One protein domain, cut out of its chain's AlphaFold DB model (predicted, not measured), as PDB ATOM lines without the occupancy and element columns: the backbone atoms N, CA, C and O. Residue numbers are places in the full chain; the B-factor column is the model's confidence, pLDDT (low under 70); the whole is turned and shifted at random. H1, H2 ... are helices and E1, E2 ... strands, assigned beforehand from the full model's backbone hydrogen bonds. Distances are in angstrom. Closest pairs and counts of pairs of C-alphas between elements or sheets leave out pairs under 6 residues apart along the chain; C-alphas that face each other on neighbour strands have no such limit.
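This is residues 62 to 153 and 198 to 208 of the 209 residues of an uncharacterized protein of Hydnomerulius pinastri MD-312 (UniProt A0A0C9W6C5). Two small lobes follow one another along the longest axis. One has the three-stranded sheet E4 E3 E7 with H1 over E3, the hairpin E1 E2 next to E4, and the short H4; the other has H2 packed steeply on H3, with the hairpin E5 E6 at the far end, and H2 also grazes the sheet at E4. The printed part has 103 residues, with four named helices and seven named strands in the order E1 E2 H1 E3 E4 H2 E5 E6 H3 E7 H4; its three sheets are antiparallel and its class is mixed, helices and strands. It is compact, with a radius of gyration of the C-alphas of 14.0 A and spans of 42 by 30 by 24 A.

Start at E3, residues 87 to 92, the inner strand of the largest sheet. Its pairing is staggered: residues 87 to 90 pair with E7, residues 198 to 201, where N 90 and O 198 are 2.8 A apart, and residues 90 to 92 pair with E4, residues 105 to 107, where N 91 and O 106 are 2.9 A apart. E3 and E4 form a hairpin. H1, residues 74 to 82, is on this sheet at a height of 9.1 A, over E3, and runs along the strands at 17 degrees on the local plane. H4, residues 204 to 207, only just touches H1, with 3 pairs of C-alphas within 8 A, the closest being Ile 77 and Ala 205 at 7.7 A. In the hairpin of E1, residues 64 to 67, and E2, residues 70 to 73, N 70 and O 67 are 2.8 A apart; the closest C-alphas of E2 and E4 are those of Ile 72 and Trp 105, 5.1 A. Now look at H2, residues 110 to 119, which only grazes the sheet with its residues 112 to 117. It touches H3, residues 143 to 153, at a steep tilt of 65 degrees, opposite ways; the C-alphas of Gly 114 and Asn 147 are closest, 5.4 A. In the hairpin of E5, residues 129 to 131, and E6, residues 140 to 142, N 130 and O 141 are 2.8 A apart. Every O i to N i+4 pair is within hydrogen-bond range in H1, against 5 of 6 in H2 and 5 of 7 in H3; H4 is too short for such a pair.

Find C-alpha 64 at (138.489, 108.163, 130.576), where E1 begins. E3 runs 16.8 A from C-alpha 87 at (135.431, 119.202, 144.526); H1 measures 12.5 A, H2 14.3 A and H3 15.2 A. H4 ends at C-alpha 207, (131.324, 121.578, 131.357).

The C-alphas of Gly 128 and Ser 208 are the farthest apart, 43.1 A. Residues 154 to 197 are not printed, and C-alphas 153 and 198 are 17.1 A apart across that cut. The link from E3 to E4, residues 93 to 104, is long. Confidence is under 70 at residue 62, residues 123 to 127 and residues 207 to 208.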
ATOM      1  N   THR A  62     137.884 104.692 125.856       53.88
ATOM      2  CA  THR A  62     136.601 105.358 125.554       53.88
ATOM      3  C   THR A  62     135.793 105.796 126.785       53.88
ATOM      4  O   THR A  62     134.691 106.318 126.634       53.88
ATOM      5  N   ARG A  63     136.297 105.568 128.008       75.12
ATOM      6  CA  ARG A  63     135.636 105.937 129.273       75.12
ATOM      7  C   ARG A  63     136.523 106.727 130.240       75.12
ATOM      8  O   ARG A  63     136.158 106.838 131.406       75.12
ATOM      9  N   ALA A  64     137.658 107.255 129.789       85.25
ATOM     10  CA  ALA A  64     138.489 108.163 130.576       85.25
ATOM     11  C   ALA A  64     138.535 109.545 129.910       85.25
ATOM     12  O   ALA A  64     138.672 109.633 128.692       85.25
ATOM     13  N   ILE A  65     138.437 110.609 130.707       88.50
ATOM     14  CA  ILE A  65     138.683 111.984 130.257       88.50
ATOM     15  C   ILE A  65     140.057 112.453 130.748       88.50
ATOM     16  O   ILE A  65     140.614 111.897 131.697       88.50
ATOM     17  N   ASN A  66     140.621 113.447 130.064       90.56
ATOM     18  CA  ASN A  66     141.909 114.045 130.407       90.56
ATOM     19  C   ASN A  66     141.677 115.439 131.002       90.56
ATOM     20  O   ASN A  66     141.053 116.275 130.353       90.56
ATOM     21  N   ILE A  67     142.176 115.667 132.215       89.38
ATOM     22  CA  ILE A  67     142.121 116.948 132.929       89.38
ATOM     23  C   ILE A  67     143.562 117.274 133.326       89.38
ATOM     24  O   ILE A  67     144.131 116.565 134.148       89.38
ATOM     25  N   ASP A  68     144.191 118.278 132.715       89.06
ATOM     26  CA  ASP A  68     145.571 118.710 133.014       89.06
ATOM     27  C   ASP A  68     146.607 117.557 133.077       89.06
ATOM     28  O   ASP A  68     147.473 117.482 133.957       89.06
ATOM     29  N   GLY A  69     146.483 116.604 132.145       88.50
ATOM     30  CA  GLY A  69     147.317 115.400 132.048       88.50
ATOM     31  C   GLY A  69     146.855 114.216 132.913       88.50
ATOM     32  O   GLY A  69     147.429 113.131 132.816       88.50
ATOM     33  N   MET A  70     145.826 114.386 133.746       91.88
ATOM     34  CA  MET A  70     145.255 113.342 134.598       91.88
ATOM     35  C   MET A  70     144.209 112.534 133.831       91.88
ATOM     36  O   MET A  70     143.189 113.069 133.398       91.88
ATOM     37  N   GLN A  71     144.444 111.229 133.690       93.69
ATOM     38  CA  GLN A  71     143.502 110.303 133.061       93.69
ATOM     39  C   GLN A  71     142.532 109.741 134.103       93.69
ATOM     40  O   GLN A  71     142.906 108.843 134.856       93.69
ATOM     41  N   ILE A  72     141.302 110.257 134.151       92.38
ATOM     42  CA  ILE A  72     140.304 109.878 135.166       92.38
ATOM     43  C   ILE A  72     139.069 109.294 134.484       92.38
ATOM     44  O   ILE A  72     138.643 109.745 133.421       92.38
ATOM     45  N   ASP A  73     138.494 108.261 135.091       92.06
ATOM     46  CA  ASP A  73     137.289 107.597 134.606       92.06
ATOM     47  C   ASP A  73     136.084 108.558 134.596       92.06
ATOM     48  O   ASP A  73     135.798 109.227 135.590       92.06
ATOM     49  N   VAL A  74     135.342 108.620 133.488       89.56
ATOM     50  CA  VAL A  74     134.221 109.564 133.334       89.56
ATOM     51  C   VAL A  74     133.104 109.318 134.355       89.56
ATOM     52  O   VAL A  74     132.430 110.257 134.773       89.56
ATOM     53  N   GLU A  75     132.933 108.073 134.816       90.44
ATOM     54  CA  GLU A  75     131.952 107.755 135.861       90.44
ATOM     55  C   GLU A  75     132.429 108.203 137.252       90.44
ATOM     56  O   GLU A  75     131.611 108.583 138.089       90.44
ATOM     57  N   GLU A  76     133.747 108.215 137.492       92.31
ATOM     58  CA  GLU A  76     134.335 108.766 138.718       92.31
ATOM     59  C   GLU A  76     134.167 110.292 138.749       92.31
ATOM     60  O   GLU A  76     133.699 110.833 139.751       92.31
ATOM     61  N   ILE A  77     134.424 110.988 137.633       92.81
ATOM     62  CA  ILE A  77     134.183 112.438 137.528       92.81
ATOM     63  C   ILE A  77     132.696 112.779 137.723       92.81
ATOM     64  O   ILE A  77     132.382 113.688 138.486       92.81
ATOM     65  N   ARG A  78     131.760 112.035 137.114       92.44
ATOM     66  CA  ARG A  78     130.309 112.225 137.337       92.44
ATOM     67  C   ARG A  78     129.917 112.051 138.802       92.44
ATOM     68  O   ARG A  78     129.185 112.879 139.343       92.44
ATOM     69  N   TYR A  79     130.440 111.017 139.461       90.19
ATOM     70  CA  TYR A  79     130.266 110.831 140.899       90.19
ATOM     71  C   TYR A  79     130.826 112.028 141.693       90.19
ATOM     72  O   TYR A  79     130.129 112.571 142.551       90.19
ATOM     73  N   GLY A  80     132.021 112.518 141.356       90.38
ATOM     74  CA  GLY A  80     132.602 113.719 141.963       90.38
ATOM     75  C   GLY A  80     131.754 114.980 141.775       90.38
ATOM     76  O   GLY A  80     131.538 115.721 142.730       90.38
ATOM     77  N   ALA A  81     131.201 115.192 140.579       92.00
ATOM     78  CA  ALA A  81     130.348 116.338 140.259       92.00
ATOM     79  C   ALA A  81     129.017 116.332 141.039       92.00
ATOM     80  O   ALA A  81     128.452 117.399 141.305       92.00
ATOM     81  N   SER A  82     128.548 115.142 141.436       90.88
ATOM     82  CA  SER A  82     127.348 114.950 142.261       90.88
ATOM     83  C   SER A  82     127.558 115.225 143.759       90.88
ATOM     84  O   SER A  82     126.586 115.488 144.466       90.88
ATOM     85  N   ARG A  83     128.807 115.234 144.259       88.12
ATOM     86  CA  ARG A  83     129.114 115.638 145.646       88.12
ATOM     87  C   ARG A  83     128.769 117.121 145.857       88.12
ATOM     88  O   ARG A  83     128.955 117.892 144.917       88.12
ATOM     89  N   PRO A  84     128.337 117.574 147.055       89.00
ATOM     90  CA  PRO A  84     127.816 118.934 147.264       89.00
ATOM     91  C   PRO A  84     128.717 120.065 146.746       89.00
ATOM     92  O   PRO A  84     128.251 120.940 146.015       89.00
ATOM     93  N   THR A  85     130.021 119.999 147.022       90.38
ATOM     94  CA  THR A  85     131.017 120.981 146.558       90.38
ATOM     95  C   THR A  85     131.387 120.830 145.077       90.38
ATOM     96  O   THR A  85     131.834 121.789 144.456       90.38
ATOM     97  N   GLY A  86     131.225 119.638 144.492       91.44
ATOM     98  CA  GLY A  86     131.799 119.276 143.191       91.44
ATOM     99  C   GLY A  86     133.330 119.150 143.191       91.44
ATOM    100  O   GLY A  86     133.917 118.940 142.130       91.44
ATOM    101  N   ILE A  87     133.979 119.285 144.352       92.12
ATOM    102  CA  ILE A  87     135.431 119.202 144.526       92.12
ATOM    103  C   ILE A  87     135.813 117.780 144.952       92.12
ATOM    104  O   ILE A  87     135.170 117.195 145.829       92.12
ATOM    105  N   ILE A  88     136.860 117.222 144.342       93.50
ATOM    106  CA  ILE A  88     137.373 115.879 144.645       93.50
ATOM    107  C   ILE A  88     138.901 115.847 144.718       93.50
ATOM    108  O   ILE A  88     139.590 116.463 143.904       93.50
ATOM    109  N   SER A  89     139.408 115.064 145.672       94.62
ATOM    110  CA  SER A  89     140.805 114.633 145.747       94.62
ATOM    111  C   SER A  89     141.026 113.439 144.820       94.62
ATOM    112  O   SER A  89     140.291 112.449 144.894       94.62
ATOM    113  N   VAL A  90     142.031 113.536 143.951       95.31
ATOM    114  CA  VAL A  90     142.455 112.479 143.029       95.31
ATOM    115  C   VAL A  90     143.947 112.194 143.170       95.31
ATOM    116  O   VAL A  90     144.758 113.095 143.394       95.31
ATOM    117  N   HIS A  91     144.308 110.925 143.005       95.81
ATOM    118  CA  HIS A  91     145.651 110.401 143.266       95.81
ATOM    119  C   HIS A  91     146.097 109.514 142.103       95.81
ATOM    120  O   HIS A  91     145.267 108.822 141.503       95.81
ATOM    121  N   LYS A  92     147.397 109.480 141.794       94.88
ATOM    122  CA  LYS A  92     147.917 108.580 140.756       94.88
ATOM    123  C   LYS A  92     147.825 107.122 141.219       94.88
ATOM    124  O   LYS A  92     148.375 106.750 142.252       94.88
ATOM    125  N   CYS A  93     147.179 106.268 140.429       94.25
ATOM    126  CA  CYS A  93     147.107 104.840 140.705       94.25
ATOM    127  C   CYS A  93     148.457 104.165 140.406       94.25
ATOM    128  O   CYS A  93     148.866 104.057 139.249       94.25
ATOM    129  N   GLN A  94     149.133 103.664 141.444       93.69
ATOM    130  CA  GLN A  94     150.373 102.882 141.317       93.69
ATOM    131  C   GLN A  94     150.106 101.368 141.442       93.69
ATOM    132  O   GLN A  94     150.949 100.615 141.927       93.69
ATOM    133  N   TRP A  95     148.920 100.900 141.037       92.50
ATOM    134  CA  TRP A  95     148.620  99.467 140.956       92.50
ATOM    135  C   TRP A  95     149.250  98.862 139.693       92.50
ATOM    136  O   TRP A  95     149.040  99.374 138.592       92.50
ATOM    137  N   GLY A  96     150.005  97.773 139.853       87.69
ATOM    138  CA  GLY A  96     150.703  97.072 138.770       87.69
ATOM    139  C   GLY A  96     152.146  96.694 139.126       87.69
ATOM    140  O   GLY A  96     152.619  96.941 140.235       87.69
ATOM    141  N   THR A  97     152.863  96.091 138.174       82.12
ATOM    142  CA  THR A  97     154.331  95.960 138.244       82.12
ATOM    143  C   THR A  97     154.996  97.222 137.667       82.12
ATOM    144  O   THR A  97     154.312  98.019 137.019       82.12
ATOM    145  N   PRO A  98     156.315  97.429 137.851       79.44
ATOM    146  CA  PRO A  98     157.039  98.511 137.178       79.44
ATOM    147  C   PRO A  98     156.913  98.478 135.643       79.44
ATOM    148  O   PRO A  98     156.886  99.529 135.011       79.44
ATOM    149  N   ASP A  99     156.782  97.288 135.047       81.06
ATOM    150  CA  ASP A  99     156.664  97.080 133.594       81.06
ATOM    151  C   ASP A  99     155.256  97.359 133.040       81.06
ATOM    152  O   ASP A  99     155.085  97.592 131.841       81.06
ATOM    153  N   THR A 100     154.230  97.298 133.899       83.06
ATOM    154  CA  THR A 100     152.827  97.569 133.545       83.06
ATOM    155  C   THR A 100     152.139  98.411 134.633       83.06
ATOM    156  O   THR A 100     151.309  97.881 135.384       83.06
ATOM    157  N   PRO A 101     152.478  99.710 134.753       86.12
ATOM    158  CA  PRO A 101     151.776 100.644 135.631       86.12
ATOM    159  C   PRO A 101     150.349 100.935 135.134       86.12
ATOM    160  O   PRO A 101     150.010 100.697 133.973       86.12
ATOM    161  N   CYS A 102     149.504 101.478 136.016       88.94
ATOM    162  CA  CYS A 102     148.145 101.892 135.658       88.94
ATOM    163  C   CYS A 102     148.082 103.232 134.905       88.94
ATOM    164  O   CYS A 102     147.218 103.405 134.049       88.94
ATOM    165  N   ASP A 103     148.908 104.199 135.323       84.62
ATOM    166  CA  ASP A 103     148.954 105.615 134.899       84.62
ATOM    167  C   ASP A 103     147.642 106.434 134.937       84.62
ATOM    168  O   ASP A 103     147.667 107.648 134.726       84.62
ATOM    169  N   MET A 104     146.513 105.828 135.310       92.62
ATOM    170  CA  MET A 104     145.274 106.536 135.629       92.62
ATOM    171  C   MET A 104     145.319 107.210 137.000       92.62
ATOM    172  O   MET A 104     146.088 106.842 137.887       92.62
ATOM    173  N   TRP A 105     144.423 108.174 137.173       95.19
ATOM    174  CA  TRP A 105     144.131 108.849 138.428       95.19
ATOM    175  C   TRP A 105     142.768 108.380 138.955       95.19
ATOM    176  O   TRP A 105     141.848 108.128 138.175       95.19
ATOM    177  N   VAL A 106     142.659 108.230 140.275       95.06
ATOM    178  CA  VAL A 106     141.490 107.667 140.975       95.06
ATOM    179  C   VAL A 106     141.083 108.578 142.133       95.06
ATOM    180  O   VAL A 106     141.949 109.181 142.772       95.06
ATOM    181  N   ILE A 107     139.782 108.693 142.411       93.88
ATOM    182  CA  ILE A 107     139.284 109.461 143.571       93.88
ATOM    183  C   ILE A 107     139.655 108.748 144.877       93.88
ATOM    184  O   ILE A 107     139.557 107.523 144.955       93.88
ATOM    185  N   GLY A 108     139.997 109.516 145.918       90.38
ATOM    186  CA  GLY A 108     140.329 109.051 147.278       90.38
ATOM    187  C   GLY A 108     139.227 108.317 148.064       90.38
ATOM    188  O   GLY A 108     139.248 108.313 149.283       90.38
ATOM    189  N   ASP A 109     138.246 107.702 147.403       89.88
ATOM    190  CA  ASP A 109     137.068 107.091 148.025       89.88
ATOM    191  C   ASP A 109     137.115 105.552 147.961       89.88
ATOM    192  O   ASP A 109     137.318 104.955 146.903       89.88
ATOM    193  N   LYS A 110     136.866 104.876 149.092       90.75
ATOM    194  CA  LYS A 110     136.900 103.403 149.221       90.75
ATOM    195  C   LYS A 110     135.987 102.661 148.229       90.75
ATOM    196  O   LYS A 110     136.330 101.557 147.784       90.75
ATOM    197  N   ALA A 111     134.806 103.193 147.920       89.62
ATOM    198  CA  ALA A 111     133.881 102.585 146.966       89.62
ATOM    199  C   ALA A 111     134.355 102.809 145.522       89.62
ATOM    200  O   ALA A 111     134.299 101.871 144.716       89.62
ATOM    201  N   ILE A 112     134.891 103.998 145.232       91.75
ATOM    202  CA  ILE A 112     135.458 104.360 143.928       91.75
ATOM    203  C   ILE A 112     136.737 103.578 143.622       91.75
ATOM    204  O   ILE A 112     136.753 102.853 142.628       91.75
ATOM    205  N   VAL A 113     137.738 103.586 144.508       92.62
ATOM    206  CA  VAL A 113     138.936 102.724 144.431       92.62
ATOM    207  C   VAL A 113     138.527 101.261 144.245       92.62
ATOM    208  O   VAL A 113     139.038 100.556 143.373       92.62
ATOM    209  N   GLY A 114     137.524 100.807 144.999       90.69
ATOM    210  CA  GLY A 114     136.955  99.473 144.843       90.69
ATOM    211  C   GLY A 114     136.367  99.192 143.458       90.69
ATOM    212  O   GLY A 114     136.391  98.043 143.016       90.69
ATOM    213  N   SER A 115     135.819 100.199 142.777       90.19
ATOM    214  CA  SER A 115     135.307 100.105 141.405       90.19
ATOM    215  C   SER A 115     136.431 100.128 140.377       90.19
ATOM    216  O   SER A 115     136.487  99.247 139.517       90.19
ATOM    217  N   HIS A 116     137.373 101.052 140.543       92.19
ATOM    218  CA  HIS A 116     138.573 101.202 139.735       92.19
ATOM    219  C   HIS A 116     139.361  99.884 139.636       92.19
ATOM    220  O   HIS A 116     139.596  99.371 138.540       92.19
ATOM    221  N   LEU A 117     139.662  99.250 140.778       90.25
ATOM    222  CA  LEU A 117     140.377  97.966 140.839       90.25
ATOM    223  C   LEU A 117     139.623  96.812 140.146       90.25
ATOM    224  O   LEU A 117     140.244  95.914 139.575       90.25
ATOM    225  N   ARG A 118     138.282  96.824 140.141       87.25
ATOM    226  CA  ARG A 118     137.474  95.829 139.405       87.25
ATOM    227  C   ARG A 118     137.471  96.084 137.896       87.25
ATOM    228  O   ARG A 118     137.487  95.119 137.134       87.25
ATOM    229  N   LYS A 119     137.397  97.352 137.482       87.19
ATOM    230  CA  LYS A 119     137.228  97.786 136.086       87.19
ATOM    231  C   LYS A 119     138.537  97.713 135.301       87.19
ATOM    232  O   LYS A 119     138.570  97.093 134.243       87.19
ATOM    233  N   TRP A 120     139.605  98.289 135.847       87.62
ATOM    234  CA  TRP A 120     140.885  98.458 135.158       87.62
ATOM    235  C   TRP A 120     141.861  97.311 135.444       87.62
ATOM    236  O   TRP A 120     142.463  96.767 134.522       87.62
ATOM    237  N   HIS A 121     141.915  96.846 136.696       86.94
ATOM    238  CA  HIS A 121     142.869  95.816 137.149       86.94
ATOM    239  C   HIS A 121     142.296  94.395 137.193       86.94
ATOM    240  O   HIS A 121     142.941  93.474 137.690       86.94
ATOM    241  N   LYS A 122     141.068  94.208 136.683       78.69
ATOM    242  CA  LYS A 122     140.330  92.929 136.632       78.69
ATOM    243  C   LYS A 122     140.308  92.168 137.972       78.69
ATOM    244  O   LYS A 122     140.227  90.938 137.990       78.69
ATOM    245  N   HIS A 123     140.365  92.885 139.098       68.19
ATOM    246  CA  HIS A 123     140.536  92.290 140.420       68.19
ATOM    247  C   HIS A 123     139.406  91.290 140.743       68.19
ATOM    248  O   HIS A 123     138.220  91.640 140.751       68.19
ATOM    249  N   ASN A 124     139.788  90.030 140.978       59.22
ATOM    250  CA  ASN A 124     138.907  88.864 140.853       59.22
ATOM    251  C   ASN A 124     137.669  88.924 141.780       59.22
ATOM    252  O   ASN A 124     137.685  89.491 142.877       59.22
ATOM    253  N   ARG A 125     136.555  88.339 141.324       54.66
ATOM    254  CA  ARG A 125     135.295  88.203 142.073       54.66
ATOM    255  C   ARG A 125     135.310  87.066 143.101       54.66
ATOM    256  O   ARG A 125     134.580  87.182 144.078       54.66
ATOM    257  N   GLN A 126     136.137  86.038 142.907       57.16
ATOM    258  CA  GLN A 126     136.236  84.870 143.794       57.16
ATOM    259  C   GLN A 126     136.681  85.250 145.222       57.16
ATOM    260  O   GLN A 126     137.468  86.178 145.417       57.16
ATOM    261  N   GLY A 127     136.141  84.551 146.226       62.75
ATOM    262  CA  GLY A 127     136.415  84.811 147.643       62.75
ATOM    263  C   GLY A 127     137.782  84.289 148.099       62.75
ATOM    264  O   GLY A 127     138.251  83.262 147.619       62.75
ATOM    265  N   GLY A 128     138.420  84.985 149.046       79.00
ATOM    266  CA  GLY A 128     139.703  84.571 149.623       79.00
ATOM    267  C   GLY A 128     140.525  85.730 150.193       79.00
ATOM    268  O   GLY A 128     140.025  86.846 150.366       79.00
ATOM    269  N   ARG A 129     141.810  85.465 150.477       87.12
ATOM    270  CA  ARG A 129     142.816  86.512 150.720       87.12
ATOM    271  C   ARG A 129     143.502  86.899 149.409       87.12
ATOM    272  O   ARG A 129     144.073  86.046 148.734       87.12
ATOM    273  N   VAL A 130     143.501  88.191 149.110       87.50
ATOM    274  CA  VAL A 130     144.139  88.813 147.944       87.50
ATOM    275  C   VAL A 130     145.380  89.596 148.373       87.50
ATOM    276  O   VAL A 130     145.440  90.077 149.504       87.50
ATOM    277  N   ALA A 131     146.376  89.706 147.494       91.12
ATOM    278  CA  ALA A 131     147.538  90.571 147.703       91.12
ATOM    279  C   ALA A 131     147.258  91.981 147.161       91.12
ATOM    280  O   ALA A 131     146.635  92.123 146.107       91.12
ATOM    281  N   CYS A 132     147.738  93.011 147.855       93.31
ATOM    282  CA  CYS A 132     147.815  94.357 147.300       93.31
ATOM    283  C   CYS A 132     148.940  94.416 146.255       93.31
ATOM    284  O   CYS A 132     150.082  94.088 146.573       93.31
ATOM    285  N   GLN A 133     148.623  94.821 145.020       92.56
ATOM    286  CA  GLN A 133     149.611  95.021 143.946       92.56
ATOM    287  C   GLN A 133     149.896  96.510 143.707       92.56
ATOM    288  O   GLN A 133     150.288  96.899 142.610       92.56
ATOM    289  N   TRP A 134     149.682  97.349 144.721       93.44
ATOM    290  CA  TRP A 134     150.290  98.674 144.752       93.44
ATOM    291  C   TRP A 134     151.813  98.517 144.819       93.44
ATOM    292  O   TRP A 134     152.309  97.618 145.513       93.44
ATOM    293  N   GLN A 135     152.548  99.361 144.094       92.44
ATOM    294  CA  GLN A 135     154.011  99.313 144.053       92.44
ATOM    295  C   GLN A 135     154.600  99.317 145.478       92.44
ATOM    296  O   GLN A 135     154.212 100.112 146.330       92.44
ATOM    297  N   GLY A 136     155.489  98.356 145.753       91.56
ATOM    298  CA  GLY A 136     156.125  98.163 147.063       91.56
ATOM    299  C   GLY A 136     155.299  97.446 148.147       91.56
ATOM    300  O   GLY A 136     155.844  97.195 149.216       91.56
ATOM    301  N   CYS A 137     154.024  97.084 147.925       93.56
ATOM    302  CA  CYS A 137     153.164  96.591 149.015       93.56
ATOM    303  C   CYS A 137     153.147  95.062 149.244       93.56
ATOM    304  O   CYS A 137     153.574  94.582 150.291       93.56
ATOM    305  N   GLY A 138     152.531  94.281 148.347       92.31
ATOM    306  CA  GLY A 138     152.379  92.818 148.470       92.31
ATOM    307  C   GLY A 138     151.459  92.288 149.594       92.31
ATOM    308  O   GLY A 138     151.152  91.092 149.615       92.31
ATOM    309  N   LYS A 139     150.986  93.129 150.526       94.88
ATOM    310  CA  LYS A 139     150.273  92.708 151.753       94.88
ATOM    311  C   LYS A 139     149.002  91.896 151.449       94.88
ATOM    312  O   LYS A 139     148.164  92.310 150.650       94.88
ATOM    313  N   ARG A 140     148.835  90.737 152.106       92.94
ATOM    314  CA  ARG A 140     147.718  89.790 151.876       92.94
ATOM    315  C   ARG A 140     146.571  89.974 152.877       92.94
ATOM    316  O   ARG A 140     146.770  89.791 154.075       92.94
ATOM    317  N   MET A 141     145.354  90.243 152.399       93.00
ATOM    318  CA  MET A 141     144.168  90.513 153.234       93.00
ATOM    319  C   MET A 141     142.848  90.095 152.573       93.00
ATOM    320  O   MET A 141     142.832  89.681 151.417       93.00
ATOM    321  N   ARG A 142     141.726  90.179 153.301       89.38
ATOM    322  CA  ARG A 142     140.386  89.984 152.719       89.38
ATOM    323  C   ARG A 142     140.021  91.148 151.780       89.38
ATOM    324  O   ARG A 142     140.478  92.275 151.963       89.38
ATOM    325  N   LYS A 143     139.176  90.876 150.784       81.44
ATOM    326  CA  LYS A 143     138.813  91.812 149.705       81.44
ATOM    327  C   LYS A 143     138.078  93.082 150.168       81.44
ATOM    328  O   LYS A 143     138.318  94.150 149.619       81.44
ATOM    329  N   ASP A 144     137.221  92.985 151.181       81.62
ATOM    330  CA  ASP A 144     136.562  94.129 151.840       81.62
ATOM    331  C   ASP A 144     137.576  95.116 152.446       81.62
ATOM    332  O   ASP A 144     137.373  96.333 152.444       81.62
ATOM    333  N   SER A 145     138.686  94.566 152.942       91.38
ATOM    334  CA  SER A 145     139.745  95.293 153.621       91.38
ATOM    335  C   SER A 145     140.781  95.853 152.649       91.38
ATOM    336  O   SER A 145     141.382  96.873 152.970       91.38
ATOM    337  N   LEU A 146     140.935  95.265 151.453       92.44
ATOM    338  CA  LEU A 146     141.833  95.763 150.405       92.44
ATOM    339  C   LEU A 146     141.528  97.216 150.025       92.44
ATOM    340  O   LEU A 146     142.431  98.043 150.037       92.44
ATOM    341  N   ASN A 147     140.266  97.543 149.730       92.44
ATOM    342  CA  ASN A 147     139.898  98.895 149.294       92.44
ATOM    343  C   ASN A 147     140.226  99.944 150.371       92.44
ATOM    344  O   ASN A 147     140.765 100.998 150.061       92.44
ATOM    345  N   ARG A 148     139.930  99.627 151.643       93.12
ATOM    346  CA  ARG A 148     140.257 100.479 152.800       93.12
ATOM    347  C   ARG A 148     141.769 100.623 152.969       93.12
ATOM    348  O   ARG A 148     142.240 101.723 153.186       93.12
ATOM    349  N   HIS A 149     142.517  99.528 152.839       95.38
ATOM    350  CA  HIS A 149     143.976  99.539 152.923       95.38
ATOM    351  C   HIS A 149     144.623 100.403 151.834       95.38
ATOM    352  O   HIS A 149     145.566 101.123 152.144       95.38
ATOM    353  N   VAL A 150     144.131 100.361 150.592       95.12
ATOM    354  CA  VAL A 150     144.639 101.241 149.529       95.12
ATOM    355  C   VAL A 150     144.410 102.704 149.907       95.12
ATOM    356  O   VAL A 150     145.353 103.484 149.884       95.12
ATOM    357  N   VAL A 151     143.201 103.064 150.341       95.06
ATOM    358  CA  VAL A 151     142.887 104.441 150.748       95.06
ATOM    359  C   VAL A 151     143.740 104.894 151.951       95.06
ATOM    360  O   VAL A 151     144.458 105.884 151.845       95.06
ATOM    361  N   SER A 152     143.784 104.131 153.048       95.19
ATOM    362  CA  SER A 152     144.464 104.565 154.281       95.19
ATOM    363  C   SER A 152     145.995 104.396 154.288       95.19
ATOM    364  O   SER A 152     146.652 104.981 155.136       95.19
ATOM    365  N   ILE A 153     146.584 103.564 153.412       95.62
ATOM    366  CA  ILE A 153     148.044 103.283 153.398       95.62
ATOM    367  C   ILE A 153     148.731 103.762 152.111       95.62
ATOM    368  O   ILE A 153     149.938 103.984 152.116       95.62
ATOM    369  N   ARG A 198     145.981 115.662 144.027       94.38
ATOM    370  CA  ARG A 198     145.494 116.805 143.254       94.38
ATOM    371  C   ARG A 198     144.025 117.035 143.568       94.38
ATOM    372  O   ARG A 198     143.259 116.086 143.714       94.38
ATOM    373  N   VAL A 199     143.638 118.300 143.667       93.88
ATOM    374  CA  VAL A 199     142.257 118.718 143.917       93.88
ATOM    375  C   VAL A 199     141.685 119.253 142.611       93.88
ATOM    376  O   VAL A 199     142.277 120.146 142.009       93.88
ATOM    377  N   ILE A 200     140.551 118.712 142.163       93.81
ATOM    378  CA  ILE A 200     139.891 119.138 140.919       93.81
ATOM    379  C   ILE A 200     138.411 119.452 141.138       93.81
ATOM    380  O   ILE A 200     137.738 118.839 141.970       93.81
ATOM    381  N   ASN A 201     137.890 120.390 140.343       94.75
ATOM    382  CA  ASN A 201     136.460 120.666 140.251       94.75
ATOM    383  C   ASN A 201     135.839 119.777 139.164       94.75
ATOM    384  O   ASN A 201     135.962 120.036 137.966       94.75
ATOM    385  N   ALA A 202     135.152 118.723 139.595       92.50
ATOM    386  CA  ALA A 202     134.549 117.727 138.720       92.50
ATOM    387  C   ALA A 202     133.377 118.273 137.883       92.50
ATOM    388  O   ALA A 202     133.066 117.712 136.836       92.50
ATOM    389  N   ARG A 203     132.736 119.372 138.309       92.75
ATOM    390  CA  ARG A 203     131.671 120.033 137.533       92.75
ATOM    391  C   ARG A 203     132.263 120.821 136.371       92.75
ATOM    392  O   ARG A 203     131.829 120.643 135.237       92.75
ATOM    393  N   ALA A 204     133.304 121.613 136.635       90.50
ATOM    394  CA  ALA A 204     134.051 122.320 135.595       90.50
ATOM    395  C   ALA A 204     134.660 121.342 134.573       90.50
ATOM    396  O   ALA A 204     134.573 121.570 133.370       90.50
ATOM    397  N   ALA A 205     135.184 120.203 135.036       85.62
ATOM    398  CA  ALA A 205     135.737 119.158 134.173       85.62
ATOM    399  C   ALA A 205     134.726 118.490 133.213       85.62
ATOM    400  O   ALA A 205     135.145 117.897 132.221       85.62
ATOM    401  N   LEU A 206     133.418 118.565 133.495       81.38
ATOM    402  CA  LEU A 206     132.357 118.067 132.608       81.38
ATOM    403  C   LEU A 206     131.743 119.162 131.724       81.38
ATOM    404  O   LEU A 206     131.134 118.832 130.713       81.38
ATOM    405  N   GLY A 207     131.876 120.437 132.101       65.12
ATOM    406  CA  GLY A 207     131.324 121.578 131.357       65.12
ATOM    407  C   GLY A 207     132.223 122.124 130.241       65.12
ATOM    408  O   GLY A 207     131.790 123.000 129.502       65.12
ATOM    409  N   SER A 208     133.458 121.627 130.128       58.38
ATOM    410  CA  SER A 208     134.481 122.098 129.177       58.38
ATOM    411  C   SER A 208     134.709 121.124 128.007       58.38
ATOM    412  O   SER A 208     135.857 120.896 127.617       58.38
TER     413      SER A 208